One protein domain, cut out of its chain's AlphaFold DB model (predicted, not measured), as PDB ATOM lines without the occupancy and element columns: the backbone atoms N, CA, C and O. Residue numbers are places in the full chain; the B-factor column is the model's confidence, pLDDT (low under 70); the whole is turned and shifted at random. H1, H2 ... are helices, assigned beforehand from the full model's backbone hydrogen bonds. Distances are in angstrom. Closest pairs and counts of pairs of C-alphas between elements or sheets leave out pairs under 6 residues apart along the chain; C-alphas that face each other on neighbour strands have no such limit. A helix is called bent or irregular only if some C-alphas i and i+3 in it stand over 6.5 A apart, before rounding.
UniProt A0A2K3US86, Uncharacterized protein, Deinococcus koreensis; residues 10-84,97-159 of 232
ATOM      1  N   LEU A  10     118.550  -1.441 131.605       73.12
ATOM      2  CA  LEU A  10     119.763  -0.979 130.931       73.12
ATOM      3  C   LEU A  10     119.532   0.361 130.217       73.12
ATOM      4  O   LEU A  10     120.334   1.282 130.367       73.12
ATOM      5  N   VAL A  11     118.424   0.497 129.484       67.75
ATOM      6  CA  VAL A  11     118.054   1.752 128.809       67.75
ATOM      7  C   VAL A  11     117.864   2.877 129.824       67.75
ATOM      8  O   VAL A  11     118.393   3.971 129.626       67.75
ATOM      9  N   ALA A  12     117.177   2.618 130.939       72.94
ATOM     10  CA  ALA A  12     116.983   3.604 131.998       72.94
ATOM     11  C   ALA A  12     118.316   4.067 132.610       72.94
ATOM     12  O   ALA A  12     118.514   5.268 132.801       72.94
ATOM     13  N   LEU A  13     119.256   3.147 132.859       79.50
ATOM     14  CA  LEU A  13     120.590   3.471 133.375       79.50
ATOM     15  C   LEU A  13     121.402   4.315 132.388       79.50
ATOM     16  O   LEU A  13     122.011   5.309 132.788       79.50
ATOM     17  N   VAL A  14     121.382   3.963 131.100       70.94
ATOM     18  CA  VAL A  14     122.066   4.730 130.050       70.94
ATOM     19  C   VAL A  14     121.477   6.137 129.940       70.94
ATOM     20  O   VAL A  14     122.223   7.114 129.916       70.94
ATOM     21  N   LEU A  15     120.149   6.271 129.935       66.94
ATOM     22  CA  LEU A  15     119.483   7.573 129.889       66.94
ATOM     23  C   LEU A  15     119.780   8.419 131.131       66.94
ATOM     24  O   LEU A  15     120.019   9.618 130.999       66.94
ATOM     25  N   ALA A  16     119.818   7.812 132.319       72.56
ATOM     26  CA  ALA A  16     120.176   8.503 133.554       72.56
ATOM     27  C   ALA A  16     121.630   9.002 133.525       72.56
ATOM     28  O   ALA A  16     121.894  10.147 133.896       72.56
ATOM     29  N   ALA A  17     122.564   8.186 133.025       73.19
ATOM     30  CA  ALA A  17     123.960   8.577 132.854       73.19
ATOM     31  C   ALA A  17     124.105   9.740 131.858       73.19
ATOM     32  O   ALA A  17     124.754  10.738 132.166       73.19
ATOM     33  N   ILE A  18     123.432   9.664 130.705       68.50
ATOM     34  CA  ILE A  18     123.413  10.744 129.707       68.50
ATOM     35  C   ILE A  18     122.818  12.024 130.304       68.50
ATOM     36  O   ILE A  18     123.378  13.102 130.122       68.50
ATOM     37  N   ALA A  19     121.707  11.928 131.038       73.19
ATOM     38  CA  ALA A  19     121.074  13.080 131.677       73.19
ATOM     39  C   ALA A  19     121.990  13.733 132.725       73.19
ATOM     40  O   ALA A  19     122.068  14.961 132.788       73.19
ATOM     41  N   SER A  20     122.713  12.924 133.504       79.25
ATOM     42  CA  SER A  20     123.699  13.392 134.483       79.25
ATOM     43  C   SER A  20     124.860  14.129 133.813       79.25
ATOM     44  O   SER A  20     125.193  15.250 134.205       79.25
ATOM     45  N   GLU A  21     125.438  13.547 132.761       78.94
ATOM     46  CA  GLU A  21     126.517  14.175 131.992       78.94
ATOM     47  C   GLU A  21     126.049  15.481 131.342       78.94
ATOM     48  O   GLU A  21     126.683  16.525 131.501       78.94
ATOM     49  N   LEU A  22     124.883  15.480 130.688       75.75
ATOM     50  CA  LEU A  22     124.307  16.689 130.097       75.75
ATOM     51  C   LEU A  22     124.103  17.792 131.142       75.75
ATOM     52  O   LEU A  22     124.418  18.953 130.868       75.75
ATOM     53  N   GLY A  23     123.658  17.442 132.350       79.94
ATOM     54  CA  GLY A  23     123.507  18.386 133.457       79.94
ATOM     55  C   GLY A  23     124.803  19.128 133.805       79.94
ATOM     56  O   GLY A  23     124.790  20.335 134.051       79.94
ATOM     57  N   GLY A  24     125.954  18.456 133.741       84.31
ATOM     58  CA  GLY A  24     127.260  19.085 133.968       84.31
ATOM     59  C   GLY A  24     127.692  20.046 132.852       84.31
ATOM     60  O   GLY A  24     128.374  21.045 133.104       84.31
ATOM     61  N   TRP A  25     127.283  19.776 131.613       86.50
ATOM     62  CA  TRP A  25     127.705  20.539 130.433       86.50
ATOM     63  C   TRP A  25     126.840  21.775 130.178       86.50
ATOM     64  O   TRP A  25     127.348  22.797 129.712       86.50
ATOM     65  N   ILE A  26     125.549  21.711 130.505       85.19
ATOM     66  CA  ILE A  26     124.577  22.774 130.215       85.19
ATOM     67  C   ILE A  26     124.961  24.136 130.826       85.19
ATOM     68  O   ILE A  26     124.908  25.133 130.096       85.19
ATOM     69  N   PRO A  27     125.380  24.244 132.104       90.25
ATOM     70  CA  PRO A  27     125.799  25.523 132.680       90.25
ATOM     71  C   PRO A  27     126.998  26.126 131.943       90.25
ATOM     72  O   PRO A  27     126.957  27.294 131.557       90.25
ATOM     73  N   ARG A  28     128.014  25.302 131.648       92.12
ATOM     74  CA  ARG A  28     129.221  25.721 130.915       92.12
ATOM     75  C   ARG A  28     128.880  26.218 129.515       92.12
ATOM     76  O   ARG A  28     129.400  27.242 129.077       92.12
ATOM     77  N   LEU A  29     127.980  25.517 128.823       86.81
ATOM     78  CA  LEU A  29     127.501  25.916 127.502       86.81
ATOM     79  C   LEU A  29     126.735  27.243 127.555       86.81
ATOM     80  O   LEU A  29     126.933  28.103 126.699       86.81
ATOM     81  N   SER A  30     125.889  27.423 128.570       92.44
ATOM     82  CA  SER A  30     125.099  28.641 128.764       92.44
ATOM     83  C   SER A  30     125.995  29.856 129.012       92.44
ATOM     84  O   SER A  30     125.826  30.889 128.364       92.44
ATOM     85  N   GLU A  31     126.995  29.722 129.889       96.94
ATOM     86  CA  GLU A  31     128.005  30.760 130.131       96.94
ATOM     87  C   GLU A  31     128.787  31.080 128.861       96.94
ATOM     88  O   GLU A  31     128.884  32.240 128.463       96.94
ATOM     89  N   TRP A  32     129.306  30.050 128.185       95.81
ATOM     90  CA  TRP A  32     130.046  30.207 126.938       95.81
ATOM     91  C   TRP A  32     129.231  30.973 125.880       95.81
ATOM     92  O   TRP A  32     129.765  31.860 125.202       95.81
ATOM     93  N   LEU A  33     127.929  30.689 125.776       89.50
ATOM     94  CA  LEU A  33     127.014  31.355 124.853       89.50
ATOM     95  C   LEU A  33     126.838  32.834 125.219       89.50
ATOM     96  O   LEU A  33     126.990  33.691 124.349       89.50
ATOM     97  N   VAL A  34     126.614  33.153 126.496       96.19
ATOM     98  CA  VAL A  34     126.511  34.539 126.988       96.19
ATOM     99  C   VAL A  34     127.789  35.332 126.711       96.19
ATOM    100  O   VAL A  34     127.709  36.422 126.140       96.19
ATOM    101  N   ARG A  35     128.969  34.781 127.028       95.31
ATOM    102  CA  ARG A  35     130.260  35.439 126.755       95.31
ATOM    103  C   ARG A  35     130.452  35.684 125.263       95.31
ATOM    104  O   ARG A  35     130.865  36.763 124.845       95.31
ATOM    105  N   THR A  36     130.114  34.699 124.435       90.50
ATOM    106  CA  THR A  36     130.220  34.811 122.974       90.50
ATOM    107  C   THR A  36     129.278  35.876 122.416       90.50
ATOM    108  O   THR A  36     129.656  36.610 121.502       90.50
ATOM    109  N   LEU A  37     128.059  35.974 122.948       89.00
ATOM    110  CA  LEU A  37     127.073  36.979 122.559       89.00
ATOM    111  C   LEU A  37     127.486  38.390 122.997       89.00
ATOM    112  O   LEU A  37     127.398  39.320 122.196       89.00
ATOM    113  N   ALA A  38     127.980  38.556 124.223       95.00
ATOM    114  CA  ALA A  38     128.406  39.852 124.743       95.00
ATOM    115  C   ALA A  38     129.605  40.425 123.968       95.00
ATOM    116  O   ALA A  38     129.592  41.598 123.595       95.00
ATOM    117  N   HIS A  39     130.584  39.586 123.613       90.62
ATOM    118  CA  HIS A  39     131.734  39.980 122.788       90.62
ATOM    119  C   HIS A  39     131.374  40.402 121.354       90.62
ATOM    120  O   HIS A  39     132.197  41.003 120.666       90.62
ATOM    121  N   GLN A  40     130.167  40.097 120.867       86.06
ATOM    122  CA  GLN A  40     129.703  40.566 119.555       86.06
ATOM    123  C   GLN A  40     129.151  41.996 119.585       86.06
ATOM    124  O   GLN A  40     128.835  42.545 118.525       86.06
ATOM    125  N   LEU A  41     129.006  42.597 120.767       87.75
ATOM    126  CA  LEU A  41     128.520  43.960 120.905       87.75
ATOM    127  C   LEU A  41     129.671  44.967 120.725       87.75
ATOM    128  O   LEU A  41     130.722  44.816 121.344       87.75
ATOM    129  N   PRO A  42     129.486  46.016 119.905       78.12
ATOM    130  CA  PRO A  42     130.553  46.960 119.565       78.12
ATOM    131  C   PRO A  42     130.929  47.897 120.720       78.12
ATOM    132  O   PRO A  42     132.052  48.386 120.778       78.12
ATOM    133  N   THR A  43     130.007  48.156 121.648       82.25
ATOM    134  CA  THR A  43     130.225  49.037 122.797       82.25
ATOM    135  C   THR A  43     129.806  48.346 124.087       82.25
ATOM    136  O   THR A  43     128.796  47.647 124.144       82.25
ATOM    137  N   ARG A  44     130.592  48.560 125.152       86.50
ATOM    138  CA  ARG A  44     130.317  48.054 126.510       86.50
ATOM    139  C   ARG A  44     130.201  46.521 126.611       86.50
ATOM    140  O   ARG A  44     129.507  46.039 127.503       86.50
ATOM    141  N   ALA A  45     130.896  45.770 125.749       88.62
ATOM    142  CA  ALA A  45     130.888  44.302 125.749       88.62
ATOM    143  C   ALA A  45     131.172  43.712 127.143       88.62
ATOM    144  O   ALA A  45     130.351  42.960 127.653       88.62
ATOM    145  N   ALA A  46     132.249  44.155 127.805       92.81
ATOM    146  CA  ALA A  46     132.628  43.674 129.139       92.81
ATOM    147  C   ALA A  46     131.549  43.933 130.210       92.81
ATOM    148  O   ALA A  46     131.246  43.069 131.026       92.81
ATOM    149  N   ARG A  47     130.914  45.115 130.180       95.56
ATOM    150  CA  ARG A  47     129.825  45.440 131.112       95.56
ATOM    151  C   ARG A  47     128.591  44.569 130.858       95.56
ATOM    152  O   ARG A  47     127.989  44.083 131.807       95.56
ATOM    153  N   ARG A  48     128.224  44.362 129.589       95.19
ATOM    154  CA  ARG A  48     127.082  43.515 129.206       95.19
ATOM    155  C   ARG A  48     127.315  42.048 129.535       95.19
ATOM    156  O   ARG A  48     126.391  41.397 130.000       95.19
ATOM    157  N   GLU A  49     128.532  41.554 129.337       96.94
ATOM    158  CA  GLU A  49     128.923  40.203 129.736       96.94
ATOM    159  C   GLU A  49     128.689  39.987 131.230       96.94
ATOM    160  O   GLU A  49     128.008  39.037 131.602       96.94
ATOM    161  N   HIS A  50     129.169  40.908 132.072       97.81
ATOM    162  CA  HIS A  50     128.988  40.820 133.518       97.81
ATOM    163  C   HIS A  50     127.505  40.870 133.929       97.81
ATOM    164  O   HIS A  50     127.047  40.011 134.676       97.81
ATOM    165  N   GLU A  51     126.725  41.815 133.383       97.88
ATOM    166  CA  GLU A  51     125.276  41.925 133.637       97.88
ATOM    167  C   GLU A  51     124.516  40.643 133.231       97.88
ATOM    168  O   GLU A  51     123.622  40.174 133.942       97.88
ATOM    169  N   TRP A  52     124.858  40.053 132.082       97.88
ATOM    170  CA  TRP A  52     124.183  38.862 131.566       97.88
ATOM    171  C   TRP A  52     124.595  37.586 132.292       97.88
ATOM    172  O   TRP A  52     123.731  36.749 132.549       97.88
ATOM    173  N   LEU A  53     125.870  37.442 132.666       98.19
ATOM    174  CA  LEU A  53     126.332  36.328 133.494       98.19
ATOM    175  C   LEU A  53     125.702  36.380 134.888       98.19
ATOM    176  O   LEU A  53     125.190  35.363 135.338       98.19
ATOM    177  N   ALA A  54     125.608  37.558 135.513       98.19
ATOM    178  CA  ALA A  54     124.912  37.711 136.792       98.19
ATOM    179  C   ALA A  54     123.426  37.311 136.690       98.19
ATOM    180  O   ALA A  54     122.887  36.616 137.549       98.19
ATOM    181  N   THR A  55     122.763  37.684 135.589       97.94
ATOM    182  CA  THR A  55     121.379  37.258 135.309       97.94
ATOM    183  C   THR A  55     121.274  35.737 135.140       97.94
ATOM    184  O   THR A  55     120.296  35.120 135.570       97.94
ATOM    185  N   LEU A  56     122.268  35.124 134.493       97.50
ATOM    186  CA  LEU A  56     122.338  33.682 134.284       97.50
ATOM    187  C   LEU A  56     122.550  32.939 135.610       97.50
ATOM    188  O   LEU A  56     121.878  31.943 135.865       97.50
ATOM    189  N   GLU A  57     123.437  33.430 136.473       97.56
ATOM    190  CA  GLU A  57     123.699  32.874 137.804       97.56
ATOM    191  C   GLU A  57     122.460  32.913 138.698       97.56
ATOM    192  O   GLU A  57     122.151  31.907 139.336       97.56
ATOM    193  N   ALA A  58     121.708  34.016 138.660       97.69
ATOM    194  CA  ALA A  58     120.470  34.192 139.417       97.69
ATOM    195  C   ALA A  58     119.300  33.308 138.935       97.69
ATOM    196  O   ALA A  58     118.284  33.207 139.619       97.69
ATOM    197  N   THR A  59     119.402  32.677 137.761       97.31
ATOM    198  CA  THR A  59     118.325  31.842 137.208       97.31
ATOM    199  C   THR A  59     118.368  30.426 137.814       97.31
ATOM    200  O   THR A  59     119.377  29.730 137.652       97.31
ATOM    201  N   PRO A  60     117.292  29.949 138.476       95.38
ATOM    202  CA  PRO A  60     117.272  28.628 139.099       95.38
ATOM    203  C   PRO A  60     117.123  27.504 138.063       95.38
ATOM    204  O   PRO A  60     116.283  27.571 137.165       95.38
ATOM    205  N   GLY A  61     117.903  26.435 138.235       90.81
ATOM    206  CA  GLY A  61     117.879  25.243 137.380       90.81
ATOM    207  C   GLY A  61     118.790  25.339 136.150       90.81
ATOM    208  O   GLY A  61     118.893  26.374 135.497       90.81
ATOM    209  N   GLN A  62     119.459  24.233 135.812       89.50
ATOM    210  CA  GLN A  62     120.463  24.194 134.737       89.50
ATOM    211  C   GLN A  62     119.842  24.432 133.351       89.50
ATOM    212  O   GLN A  62     120.342  25.246 132.580       89.50
ATOM    213  N   TRP A  63     118.708  23.794 133.057       85.50
ATOM    214  CA  TRP A  63     117.981  23.995 131.799       85.50
ATOM    215  C   TRP A  63     117.437  25.416 131.651       85.50
ATOM    216  O   TRP A  63     117.543  26.013 130.580       85.50
ATOM    217  N   SER A  64     116.920  25.995 132.735       87.75
ATOM    218  CA  SER A  64     116.448  27.380 132.755       87.75
ATOM    219  C   SER A  64     117.562  28.361 132.392       87.75
ATOM    220  O   SER A  64     117.306  29.318 131.664       87.75
ATOM    221  N   LYS A  65     118.805  28.109 132.835       91.50
ATOM    222  CA  LYS A  65     119.976  28.906 132.437       91.50
ATOM    223  C   LYS A  65     120.191  28.861 130.928       91.50
ATOM    224  O   LYS A  65     120.362  29.912 130.320       91.50
ATOM    225  N   LEU A  66     120.095  27.691 130.302       86.12
ATOM    226  CA  LEU A  66     120.233  27.579 128.848       86.12
ATOM    227  C   LEU A  66     119.146  28.359 128.106       86.12
ATOM    228  O   LEU A  66     119.457  29.166 127.230       86.12
ATOM    229  N   PHE A  67     117.878  28.182 128.487       83.69
ATOM    230  CA  PHE A  67     116.777  28.943 127.889       83.69
ATOM    231  C   PHE A  67     116.955  30.446 128.096       83.69
ATOM    232  O   PHE A  67     116.788  31.222 127.156       83.69
ATOM    233  N   ARG A  68     117.378  30.865 129.294       94.19
ATOM    234  CA  ARG A  68     117.686  32.264 129.591       94.19
ATOM    235  C   ARG A  68     118.817  32.787 128.712       94.19
ATOM    236  O   ARG A  68     118.670  33.865 128.146       94.19
ATOM    237  N   ALA A  69     119.895  32.028 128.534       91.19
ATOM    238  CA  ALA A  69     121.008  32.402 127.668       91.19
ATOM    239  C   ALA A  69     120.542  32.634 126.218       91.19
ATOM    240  O   ALA A  69     120.930  33.619 125.587       91.19
ATOM    241  N   LEU A  70     119.637  31.787 125.712       85.06
ATOM    242  CA  LEU A  70     119.047  31.938 124.378       85.06
ATOM    243  C   LEU A  70     118.208  33.219 124.235       85.06
ATOM    244  O   LEU A  70     118.189  33.810 123.154       85.06
ATOM    245  N   THR A  71     117.580  33.716 125.307       88.75
ATOM    246  CA  THR A  71     116.830  34.988 125.256       88.75
ATOM    247  C   THR A  71     117.711  36.215 124.983       88.75
ATOM    248  O   THR A  71     117.201  37.237 124.524       88.75
ATOM    249  N   PHE A  72     119.035  36.131 125.170       90.75
ATOM    250  CA  PHE A  72     119.950  37.227 124.833       90.75
ATOM    251  C   PHE A  72     120.243  37.338 123.330       90.75
ATOM    252  O   PHE A  72     120.659  38.399 122.865       90.75
ATOM    253  N   VAL A  73     119.991  36.289 122.538       86.31
ATOM    254  CA  VAL A  73     120.190  36.300 121.077       86.31
ATOM    255  C   VAL A  73     119.387  37.417 120.389       86.31
ATOM    256  O   VAL A  73     120.002  38.238 119.697       86.31
ATOM    257  N   PRO A  74     118.053  37.534 120.569       73.31
ATOM    258  CA  PRO A  74     117.294  38.631 119.970       73.31
ATOM    259  C   PRO A  74     117.740  40.005 120.489       73.31
ATOM    260  O   PRO A  74     117.759  40.961 119.712       73.31
ATOM    261  N   ALA A  75     118.176  40.107 121.751       86.38
ATOM    262  CA  ALA A  75     118.703  41.350 122.314       86.38
ATOM    263  C   ALA A  75     119.993  41.802 121.604       86.38
ATOM    264  O   ALA A  75     120.108  42.968 121.224       86.38
ATOM    265  N   VAL A  76     120.931  40.885 121.337       86.50
ATOM    266  CA  VAL A  76     122.139  41.173 120.539       86.50
ATOM    267  C   VAL A  76     121.767  41.654 119.141       86.50
ATOM    268  O   VAL A  76     122.320  42.644 118.662       86.50
ATOM    269  N   ILE A  77     120.826  40.976 118.478       82.56
ATOM    270  CA  ILE A  77     120.380  41.344 117.129       82.56
ATOM    271  C   ILE A  77     119.779  42.754 117.130       82.56
ATOM    272  O   ILE A  77     120.123  43.557 116.260       82.56
ATOM    273  N   ALA A  78     118.929  43.078 118.106       86.19
ATOM    274  CA  ALA A  78     118.327  44.400 118.242       86.19
ATOM    275  C   ALA A  78     119.389  45.490 118.465       86.19
ATOM    276  O   ALA A  78     119.418  46.475 117.726       86.19
ATOM    277  N   ILE A  79     120.326  45.289 119.400       86.94
ATOM    278  CA  ILE A  79     121.409  46.252 119.676       86.94
ATOM    279  C   ILE A  79     122.266  46.481 118.424       86.94
ATOM    280  O   ILE A  79     122.580  47.622 118.081       86.94
ATOM    281  N   ARG A  80     122.608  45.413 117.695       83.81
ATOM    282  CA  ARG A  80     123.386  45.516 116.454       83.81
ATOM    283  C   ARG A  80     122.645  46.272 115.354       83.81
ATOM    284  O   ARG A  80     123.288  47.005 114.616       83.81
ATOM    285  N   ARG A  81     121.321  46.121 115.247       82.75
ATOM    286  CA  ARG A  81     120.496  46.854 114.267       82.75
ATOM    287  C   ARG A  81     120.411  48.351 114.567       82.75
ATOM    288  O   ARG A  81     120.351  49.136 113.630       82.75
ATOM    289  N   HIS A  82     120.420  48.733 115.842       83.25
ATOM    290  CA  HIS A  82     120.355  50.136 116.263       83.25
ATOM    291  C   HIS A  82     121.721  50.820 116.378       83.25
ATOM    292  O   HIS A  82     121.778  52.029 116.586       83.25
ATOM    293  N   THR A  83     122.824  50.082 116.235       81.94
ATOM    294  CA  THR A  83     124.156  50.695 116.217       81.94
ATOM    295  C   THR A  83     124.418  51.270 114.818       81.94
ATOM    296  O   THR A  83     124.414  50.501 113.854       81.94
ATOM    297  N   PRO A  84     124.632  52.593 114.666       73.00
ATOM    298  CA  PRO A  84     124.811  53.220 113.359       73.00
ATOM    299  C   PRO A  84     125.981  52.585 112.597       73.00
ATOM    300  O   PRO A  84     127.081  52.423 113.124       73.00
ATOM    301  N   MET A  97     130.919  34.115 114.632       56.12
ATOM    302  CA  MET A  97     129.801  33.782 113.735       56.12
ATOM    303  C   MET A  97     130.050  32.461 112.998       56.12
ATOM    304  O   MET A  97     129.146  31.643 112.860       56.12
ATOM    305  N   ARG A  98     131.293  32.220 112.554       68.94
ATOM    306  CA  ARG A  98     131.685  30.930 111.962       68.94
ATOM    307  C   ARG A  98     131.588  29.792 112.968       68.94
ATOM    308  O   ARG A  98     131.123  28.719 112.606       68.94
ATOM    309  N   PHE A  99     131.987  30.040 114.212       68.62
ATOM    310  CA  PHE A  99     131.848  29.070 115.286       68.62
ATOM    311  C   PHE A  99     130.377  28.777 115.580       68.62
ATOM    312  O   PHE A  99     130.012  27.615 115.621       68.62
ATOM    313  N   LEU A 100     129.520  29.797 115.711       57.41
ATOM    314  CA  LEU A 100     128.082  29.612 115.935       57.41
ATOM    315  C   LEU A 100     127.436  28.816 114.802       57.41
ATOM    316  O   LEU A 100     126.695  27.884 115.078       57.41
ATOM    317  N   LEU A 101     127.774  29.113 113.543       59.78
ATOM    318  CA  LEU A 101     127.320  28.324 112.394       59.78
ATOM    319  C   LEU A 101     127.858  26.885 112.422       59.78
ATOM    320  O   LEU A 101     127.158  25.959 112.028       59.78
ATOM    321  N   GLY A 102     129.098  26.676 112.866       64.38
ATOM    322  CA  GLY A 102     129.669  25.341 113.050       64.38
ATOM    323  C   GLY A 102     128.986  24.569 114.179       64.38
ATOM    324  O   GLY A 102     128.669  23.396 114.015       64.38
ATOM    325  N   PHE A 103     128.698  25.240 115.290       65.56
ATOM    326  CA  PHE A 103     128.026  24.674 116.450       65.56
ATOM    327  C   PHE A 103     126.582  24.309 116.129       65.56
ATOM    328  O   PHE A 103     126.158  23.208 116.449       65.56
ATOM    329  N   THR A 104     125.842  25.171 115.430       55.28
ATOM    330  CA  THR A 104     124.485  24.830 115.002       55.28
ATOM    331  C   THR A 104     124.506  23.666 114.007       55.28
ATOM    332  O   THR A 104     123.620  22.817 114.064       55.28
ATOM    333  N   ARG A 105     125.501  23.573 113.104       59.56
ATOM    334  CA  ARG A 105     125.665  22.397 112.220       59.56
ATOM    335  C   ARG A 105     125.918  21.127 113.018       59.56
ATOM    336  O   ARG A 105     125.309  20.105 112.727       59.56
ATOM    337  N   LEU A 106     126.803  21.198 114.010       64.56
ATOM    338  CA  LEU A 106     127.101  20.076 114.892       64.56
ATOM    339  C   LEU A 106     125.861  19.673 115.692       64.56
ATOM    340  O   LEU A 106     125.534  18.498 115.735       64.56
ATOM    341  N   GLN A 107     125.128  20.635 116.250       61.47
ATOM    342  CA  GLN A 107     123.872  20.393 116.951       61.47
ATOM    343  C   GLN A 107     122.850  19.718 116.034       61.47
ATOM    344  O   GLN A 107     122.229  18.744 116.440       61.47
ATOM    345  N   ALA A 108     122.701  20.191 114.793       58.94
ATOM    346  CA  ALA A 108     121.827  19.554 113.818       58.94
ATOM    347  C   ALA A 108     122.267  18.108 113.546       58.94
ATOM    348  O   ALA A 108     121.439  17.212 113.620       58.94
ATOM    349  N   LEU A 109     123.561  17.863 113.312       60.84
ATOM    350  CA  LEU A 109     124.103  16.512 113.128       60.84
ATOM    351  C   LEU A 109     123.859  15.613 114.343       60.84
ATOM    352  O   LEU A 109     123.496  14.459 114.163       60.84
ATOM    353  N   VAL A 110     124.019  16.130 115.561       61.88
ATOM    354  CA  VAL A 110     123.757  15.390 116.804       61.88
ATOM    355  C   VAL A 110     122.274  15.058 116.927       61.88
ATOM    356  O   VAL A 110     121.938  13.921 117.232       61.88
ATOM    357  N   VAL A 111     121.383  16.013 116.649       61.97
ATOM    358  CA  VAL A 111     119.930  15.786 116.680       61.97
ATOM    359  C   VAL A 111     119.526  14.759 115.622       61.97
ATOM    360  O   VAL A 111     118.836  13.803 115.952       61.97
ATOM    361  N   PHE A 112     119.992  14.902 114.379       61.38
ATOM    362  CA  PHE A 112     119.710  13.934 113.319       61.38
ATOM    363  C   PHE A 112     120.305  12.560 113.620       61.38
ATOM    364  O   PHE A 112     119.637  11.559 113.403       61.38
ATOM    365  N   GLY A 113     121.524  12.505 114.156       65.25
ATOM    366  CA  GLY A 113     122.168  11.264 114.571       65.25
ATOM    367  C   GLY A 113     121.418  10.580 115.710       65.25
ATOM    368  O   GLY A 113     121.235   9.372 115.664       65.25
ATOM    369  N   ALA A 114     120.927  11.337 116.693       60.09
ATOM    370  CA  ALA A 114     120.122  10.807 117.788       60.09
ATOM    371  C   ALA A 114     118.764  10.286 117.299       60.09
ATOM    372  O   ALA A 114     118.368   9.196 117.690       60.09
ATOM    373  N   VAL A 115     118.082  11.021 116.414       65.31
ATOM    374  CA  VAL A 115     116.827  10.564 115.794       65.31
ATOM    375  C   VAL A 115     117.069   9.299 114.971       65.31
ATOM    376  O   VAL A 115     116.394   8.304 115.192       65.31
ATOM    377  N   ALA A 116     118.086   9.289 114.105       64.50
ATOM    378  CA  ALA A 116     118.438   8.123 113.299       64.50
ATOM    379  C   ALA A 116     118.853   6.919 114.156       64.50
ATOM    380  O   ALA A 116     118.528   5.784 113.817       64.50
ATOM    381  N   PHE A 117     119.552   7.151 115.272       67.81
ATOM    382  CA  PHE A 117     119.891   6.103 116.230       67.81
ATOM    383  C   PHE A 117     118.632   5.525 116.869       67.81
ATOM    384  O   PHE A 117     118.470   4.312 116.843       67.81
ATOM    385  N   VAL A 118     117.733   6.376 117.379       65.00
ATOM    386  CA  VAL A 118     116.455   5.957 117.973       65.00
ATOM    387  C   VAL A 118     115.640   5.156 116.957       65.00
ATOM    388  O   VAL A 118     115.254   4.028 117.260       65.00
ATOM    389  N   ASP A 119     115.461   5.677 115.744       63.91
ATOM    390  CA  ASP A 119     114.755   5.000 114.651       63.91
ATOM    391  C   ASP A 119     115.405   3.654 114.305       63.91
ATOM    392  O   ASP A 119     114.717   2.641 114.192       63.91
ATOM    393  N   GLY A 120     116.736   3.610 114.198       64.56
ATOM    394  CA  GLY A 120     117.497   2.395 113.921       64.56
ATOM    395  C   GLY A 120     117.351   1.348 115.024       64.56
ATOM    396  O   GLY A 120     117.069   0.187 114.734       64.56
ATOM    397  N   THR A 121     117.470   1.743 116.295       63.38
ATOM    398  CA  THR A 121     117.227   0.841 117.431       63.38
ATOM    399  C   THR A 121     115.796   0.328 117.461       63.38
ATOM    400  O   THR A 121     115.593  -0.841 117.774       63.38
ATOM    401  N   TRP A 122     114.812   1.147 117.088       64.62
ATOM    402  CA  TRP A 122     113.414   0.729 116.999       64.62
ATOM    403  C   TRP A 122     113.162  -0.254 115.862       64.62
ATOM    404  O   TRP A 122     112.449  -1.237 116.055       64.62
ATOM    405  N   LEU A 123     113.763  -0.025 114.696       60.78
ATOM    406  CA  LEU A 123     113.655  -0.921 113.549       60.78
ATOM    407  C   LEU A 123     114.292  -2.278 113.865       60.78
ATOM    408  O   LEU A 123     113.688  -3.318 113.613       60.78
ATOM    409  N   LEU A 124     115.462  -2.275 114.510       63.53
ATOM    410  CA  LEU A 124     116.094  -3.493 115.018       63.53
ATOM    411  C   LEU A 124     115.215  -4.169 116.079       63.53
ATOM    412  O   LEU A 124     114.990  -5.370 115.998       63.53
ATOM    413  N   PHE A 125     114.654  -3.421 117.032       64.31
ATOM    414  CA  PHE A 125     113.756  -3.983 118.041       64.31
ATOM    415  C   PHE A 125     112.527  -4.645 117.407       64.31
ATOM    416  O   PHE A 125     112.182  -5.754 117.788       64.31
ATOM    417  N   GLY A 126     111.906  -4.026 116.401       61.94
ATOM    418  CA  GLY A 126     110.789  -4.622 115.664       61.94
ATOM    419  C   GLY A 126     111.172  -5.879 114.875       61.94
ATOM    420  O   GLY A 126     110.371  -6.801 114.785       61.94
ATOM    421  N   LEU A 127     112.397  -5.950 114.339       63.81
ATOM    422  CA  LEU A 127     112.902  -7.143 113.645       63.81
ATOM    423  C   LEU A 127     113.174  -8.318 114.592       63.81
ATOM    424  O   LEU A 127     113.062  -9.470 114.179       63.81
ATOM    425  N   PHE A 128     113.554  -8.036 115.840       66.25
ATOM    426  CA  PHE A 128     113.958  -9.056 116.812       66.25
ATOM    427  C   PHE A 128     112.923  -9.326 117.911       66.25
ATOM    428  O   PHE A 128     113.074 -10.293 118.656       66.25
ATOM    429  N   SER A 129     111.876  -8.507 118.023       66.88
ATOM    430  CA  SER A 129     110.828  -8.663 119.030       66.88
ATOM    431  C   SER A 129     109.584  -9.329 118.450       66.88
ATOM    432  O   SER A 129     109.042  -8.901 117.436       66.88
ATOM    433  N   ALA A 130     109.078 -10.344 119.152       71.88
ATOM    434  CA  ALA A 130     107.770 -10.934 118.870       71.88
ATOM    435  C   ALA A 130     106.601 -10.052 119.360       71.88
ATOM    436  O   ALA A 130     105.448 -10.316 119.021       71.88
ATOM    437  N   SER A 131     106.876  -9.025 120.175       65.88
ATOM    438  CA  SER A 131     105.858  -8.110 120.692       65.88
ATOM    439  C   SER A 131     105.644  -6.915 119.765       65.88
ATOM    440  O   SER A 131     106.581  -6.359 119.190       65.88
ATOM    441  N   THR A 132     104.382  -6.505 119.631       61.22
ATOM    442  CA  THR A 132     103.995  -5.346 118.827       61.22
ATOM    443  C   THR A 132     104.639  -4.088 119.421       61.22
ATOM    444  O   THR A 132     104.425  -3.805 120.604       61.22
ATOM    445  N   PRO A 133     105.433  -3.322 118.654       59.19
ATOM    446  CA  PRO A 133     106.085  -2.136 119.185       59.19
ATOM    447  C   PRO A 133     105.034  -1.094 119.610       59.19
ATOM    448  O   PRO A 133     104.043  -0.896 118.899       59.19
ATOM    449  N   PRO A 134     105.214  -0.402 120.751       63.09
ATOM    450  CA  PRO A 134     104.289   0.627 121.212       63.09
ATOM    451  C   PRO A 134     104.319   1.847 120.276       63.09
ATOM    452  O   PRO A 134     105.120   2.771 120.423       63.09
ATOM    453  N   VAL A 135     103.388   1.859 119.319       57.81
ATOM    454  CA  VAL A 135     103.226   2.861 118.247       57.81
ATOM    455  C   VAL A 135     103.170   4.305 118.772       57.81
ATOM    456  O   VAL A 135     103.676   5.227 118.133       57.81
ATOM    457  N   LEU A 136     102.612   4.513 119.969       52.94
ATOM    458  CA  LEU A 136     102.498   5.837 120.594       52.94
ATOM    459  C   LEU A 136     103.855   6.451 120.974       52.94
ATOM    460  O   LEU A 136     104.021   7.666 120.872       52.94
ATOM    461  N   GLY A 137     104.839   5.631 121.361       57.47
ATOM    462  CA  GLY A 137     106.193   6.114 121.642       57.47
ATOM    463  C   GLY A 137     106.875   6.637 120.377       57.47
ATOM    464  O   GLY A 137     107.495   7.699 120.390       57.47
ATOM    465  N   LEU A 138     106.672   5.934 119.261       58.03
ATOM    466  CA  LEU A 138     107.247   6.254 117.954       58.03
ATOM    467  C   LEU A 138     106.699   7.581 117.404       58.03
ATOM    468  O   LEU A 138     107.465   8.430 116.941       58.03
ATOM    469  N   LEU A 139     105.391   7.806 117.562       58.19
ATOM    470  CA  LEU A 139     104.738   9.069 117.220       58.19
ATOM    471  C   LEU A 139     105.272  10.234 118.068       58.19
ATOM    472  O   LEU A 139     105.559  11.300 117.526       58.19
ATOM    473  N   GLY A 140     105.458  10.035 119.377       58.00
ATOM    474  CA  GLY A 140     106.006  11.058 120.275       58.00
ATOM    475  C   GLY A 140     107.419  11.502 119.883       58.00
ATOM    476  O   GLY A 140     107.697  12.702 119.816       58.00
ATOM    477  N   PHE A 141     108.296  10.552 119.547       57.94
ATOM    478  CA  PHE A 141     109.653  10.851 119.075       57.94
ATOM    479  C   PHE A 141     109.664  11.550 117.712       57.94
ATOM    480  O   PHE A 141     110.427  12.498 117.523       57.94
ATOM    481  N   HIS A 142     108.789  11.154 116.787       61.59
ATOM    482  CA  HIS A 142     108.674  11.802 115.479       61.59
ATOM    483  C   HIS A 142     108.129  13.228 115.588       61.59
ATOM    484  O   HIS A 142     108.680  14.144 114.981       61.59
ATOM    485  N   VAL A 143     107.104  13.454 116.413       56.72
ATOM    486  CA  VAL A 143     106.586  14.800 116.695       56.72
ATOM    487  C   VAL A 143     107.674  15.672 117.322       56.72
ATOM    488  O   VAL A 143     107.823  16.827 116.929       56.72
ATOM    489  N   LEU A 144     108.487  15.124 118.230       57.94
ATOM    490  CA  LEU A 144     109.625  15.837 118.804       57.94
ATOM    491  C   LEU A 144     110.692  16.160 117.748       57.94
ATOM    492  O   LEU A 144     111.160  17.294 117.694       57.94
ATOM    493  N   ALA A 145     111.047  15.215 116.876       62.75
ATOM    494  CA  ALA A 145     112.006  15.435 115.792       62.75
ATOM    495  C   ALA A 145     111.525  16.520 114.814       62.75
ATOM    496  O   ALA A 145     112.284  17.424 114.464       62.75
ATOM    497  N   VAL A 146     110.246  16.491 114.438       62.78
ATOM    498  CA  VAL A 146     109.593  17.490 113.577       62.78
ATOM    499  C   VAL A 146     109.525  18.846 114.266       62.78
ATOM    500  O   VAL A 146     109.783  19.870 113.638       62.78
ATOM    501  N   PHE A 147     109.226  18.878 115.563       57.09
ATOM    502  CA  PHE A 147     109.214  20.102 116.354       57.09
ATOM    503  C   PHE A 147     110.613  20.714 116.478       57.09
ATOM    504  O   PHE A 147     110.772  21.920 116.294       57.09
ATOM    505  N   LEU A 148     111.645  19.902 116.720       54.78
ATOM    506  CA  LEU A 148     113.042  20.341 116.746       54.78
ATOM    507  C   LEU A 148     113.500  20.825 115.366       54.78
ATOM    508  O   LEU A 148     114.166  21.855 115.271       54.78
ATOM    509  N   TYR A 149     113.093  20.140 114.297       64.19
ATOM    510  CA  TYR A 149     113.315  20.568 112.917       64.19
ATOM    511  C   TYR A 149     112.645  21.920 112.642       64.19
ATOM    512  O   TYR A 149     113.276  22.843 112.126       64.19
ATOM    513  N   TRP A 150     111.391  22.080 113.062       58.41
ATOM    514  CA  TRP A 150     110.622  23.312 112.927       58.41
ATOM    515  C   TRP A 150     111.221  24.467 113.736       58.41
ATOM    516  O   TRP A 150     111.355  25.570 113.206       58.41
ATOM    517  N   LEU A 151     111.642  24.232 114.982       50.97
ATOM    518  CA  LEU A 151     112.333  25.222 115.813       50.97
ATOM    519  C   LEU A 151     113.668  25.637 115.194       50.97
ATOM    520  O   LEU A 151     113.996  26.823 115.182       50.97
ATOM    521  N   ASN A 152     114.419  24.686 114.641       54.41
ATOM    522  CA  ASN A 152     115.670  24.967 113.949       54.41
ATOM    523  C   ASN A 152     115.431  25.799 112.673       54.41
ATOM    524  O   ASN A 152     116.179  26.731 112.381       54.41
ATOM    525  N   TRP A 153     114.342  25.524 111.949       52.94
ATOM    526  CA  TRP A 153     113.980  26.225 110.716       52.94
ATOM    527  C   TRP A 153     113.370  27.618 110.945       52.94
ATOM    528  O   TRP A 153     113.704  28.565 110.232       52.94
ATOM    529  N   ARG A 154     112.476  27.783 111.932       46.91
ATOM    530  CA  ARG A 154     111.762  29.048 112.204       46.91
ATOM    531  C   ARG A 154     112.373  29.897 113.315       46.91
ATOM    532  O   ARG A 154     112.346  31.118 113.203       46.91
ATOM    533  N   GLY A 155     112.895  29.286 114.376       38.75
ATOM    534  CA  GLY A 155     113.298  29.989 115.599       38.75
ATOM    535  C   GLY A 155     114.641  30.710 115.497       38.75
ATOM    536  O   GLY A 155     114.828  31.749 116.126       38.75
ATOM    537  N   LEU A 156     115.568  30.203 114.680       41.69
ATOM    538  CA  LEU A 156     116.910  30.783 114.563       41.69
ATOM    539  C   LEU A 156     117.084  31.700 113.347       41.69
ATOM    540  O   LEU A 156     118.086  32.409 113.267       41.69
ATOM    541  N   GLY A 157     116.145  31.702 112.391       43.78
ATOM    542  CA  GLY A 157     116.284  32.464 111.141       43.78
ATOM    543  C   GLY A 157     117.566  32.126 110.364       43.78
ATOM    544  O   GLY A 157     118.005  32.906 109.516       43.78
ATOM    545  N   VAL A 158     118.190  30.987 110.681       46.88
ATOM    546  CA  VAL A 158     119.371  30.483 109.998       46.88
ATOM    547  C   VAL A 158     118.846  29.819 108.742       46.88
ATOM    548  O   VAL A 158     118.502  28.640 108.729       46.88
ATOM    549  N   ASP A 159     118.770  30.598 107.663       53.12
ATOM    550  CA  ASP A 159     118.870  29.995 106.344       53.12
ATOM    551  C   ASP A 159     120.121  29.113 106.393       53.12
ATOM    552  O   ASP A 159     121.210  29.566 106.764       53.12
TER     553      ASP A 159
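What this domain is: This is residues 10 to 84 and 97 to 159 of the 232 residues of an uncharacterized protein of Deinococcus koreensis (UniProt A0A2K3US86). A loose rod has a three-helix bundle at one end, H1b, H2 and H3 running up and down; H4 and H5 make a long, loose hairpin reaching beyond it, and residues 10 to 21 of arm H1a stick out. The 138 printed residues, with five helices H1 to H5 and no named strand, are all helix by class. Radius of gyration of the C-alphas is 19.0 A, spans 65 by 31 by 23 A.

How they stand to each other: H1, residues 10 to 38, assigned as one helix by its hydrogen bonds, is bent: C-alphas 24 and 27 are 6.7 A apart, and arms H1a, 10 to 24, and H1b, 27 to 38, stand at a steep tilt of 40 degrees. H1b and H2, residues 45 to 57, form a hairpin; their closest C-alphas, Ala 38 and Glu 49, are 5.0 A apart. H3, residues 62 to 82, touches H1b, closest C-alphas Leu 66 and Ser 30, 5.0 A. H4, residues 97 to 128, and H5, residues 135 to 154, only just touch, with 3 pairs of C-alphas within 8 A. Every O i to N i+4 pair is within hydrogen-bond range in H1a, H1b, H2, H4 and H5; in H3, 13 of 17.

Where its parts are: C-alpha 10 is at (119.763, -0.979, 130.931), C-alpha 154 at (111.762, 29.048, 112.204). H4 is 45.8 A long.

The domain as a whole: Residues 85 to 96 are not printed; C-alphas 84 and 97 are 20.1 A apart. The model's confidence is low, with pLDDT under 70, in 65 printed residues, namely residue 11, residue 15, residue 18, residues 97 to 129 and residues 131 to 159.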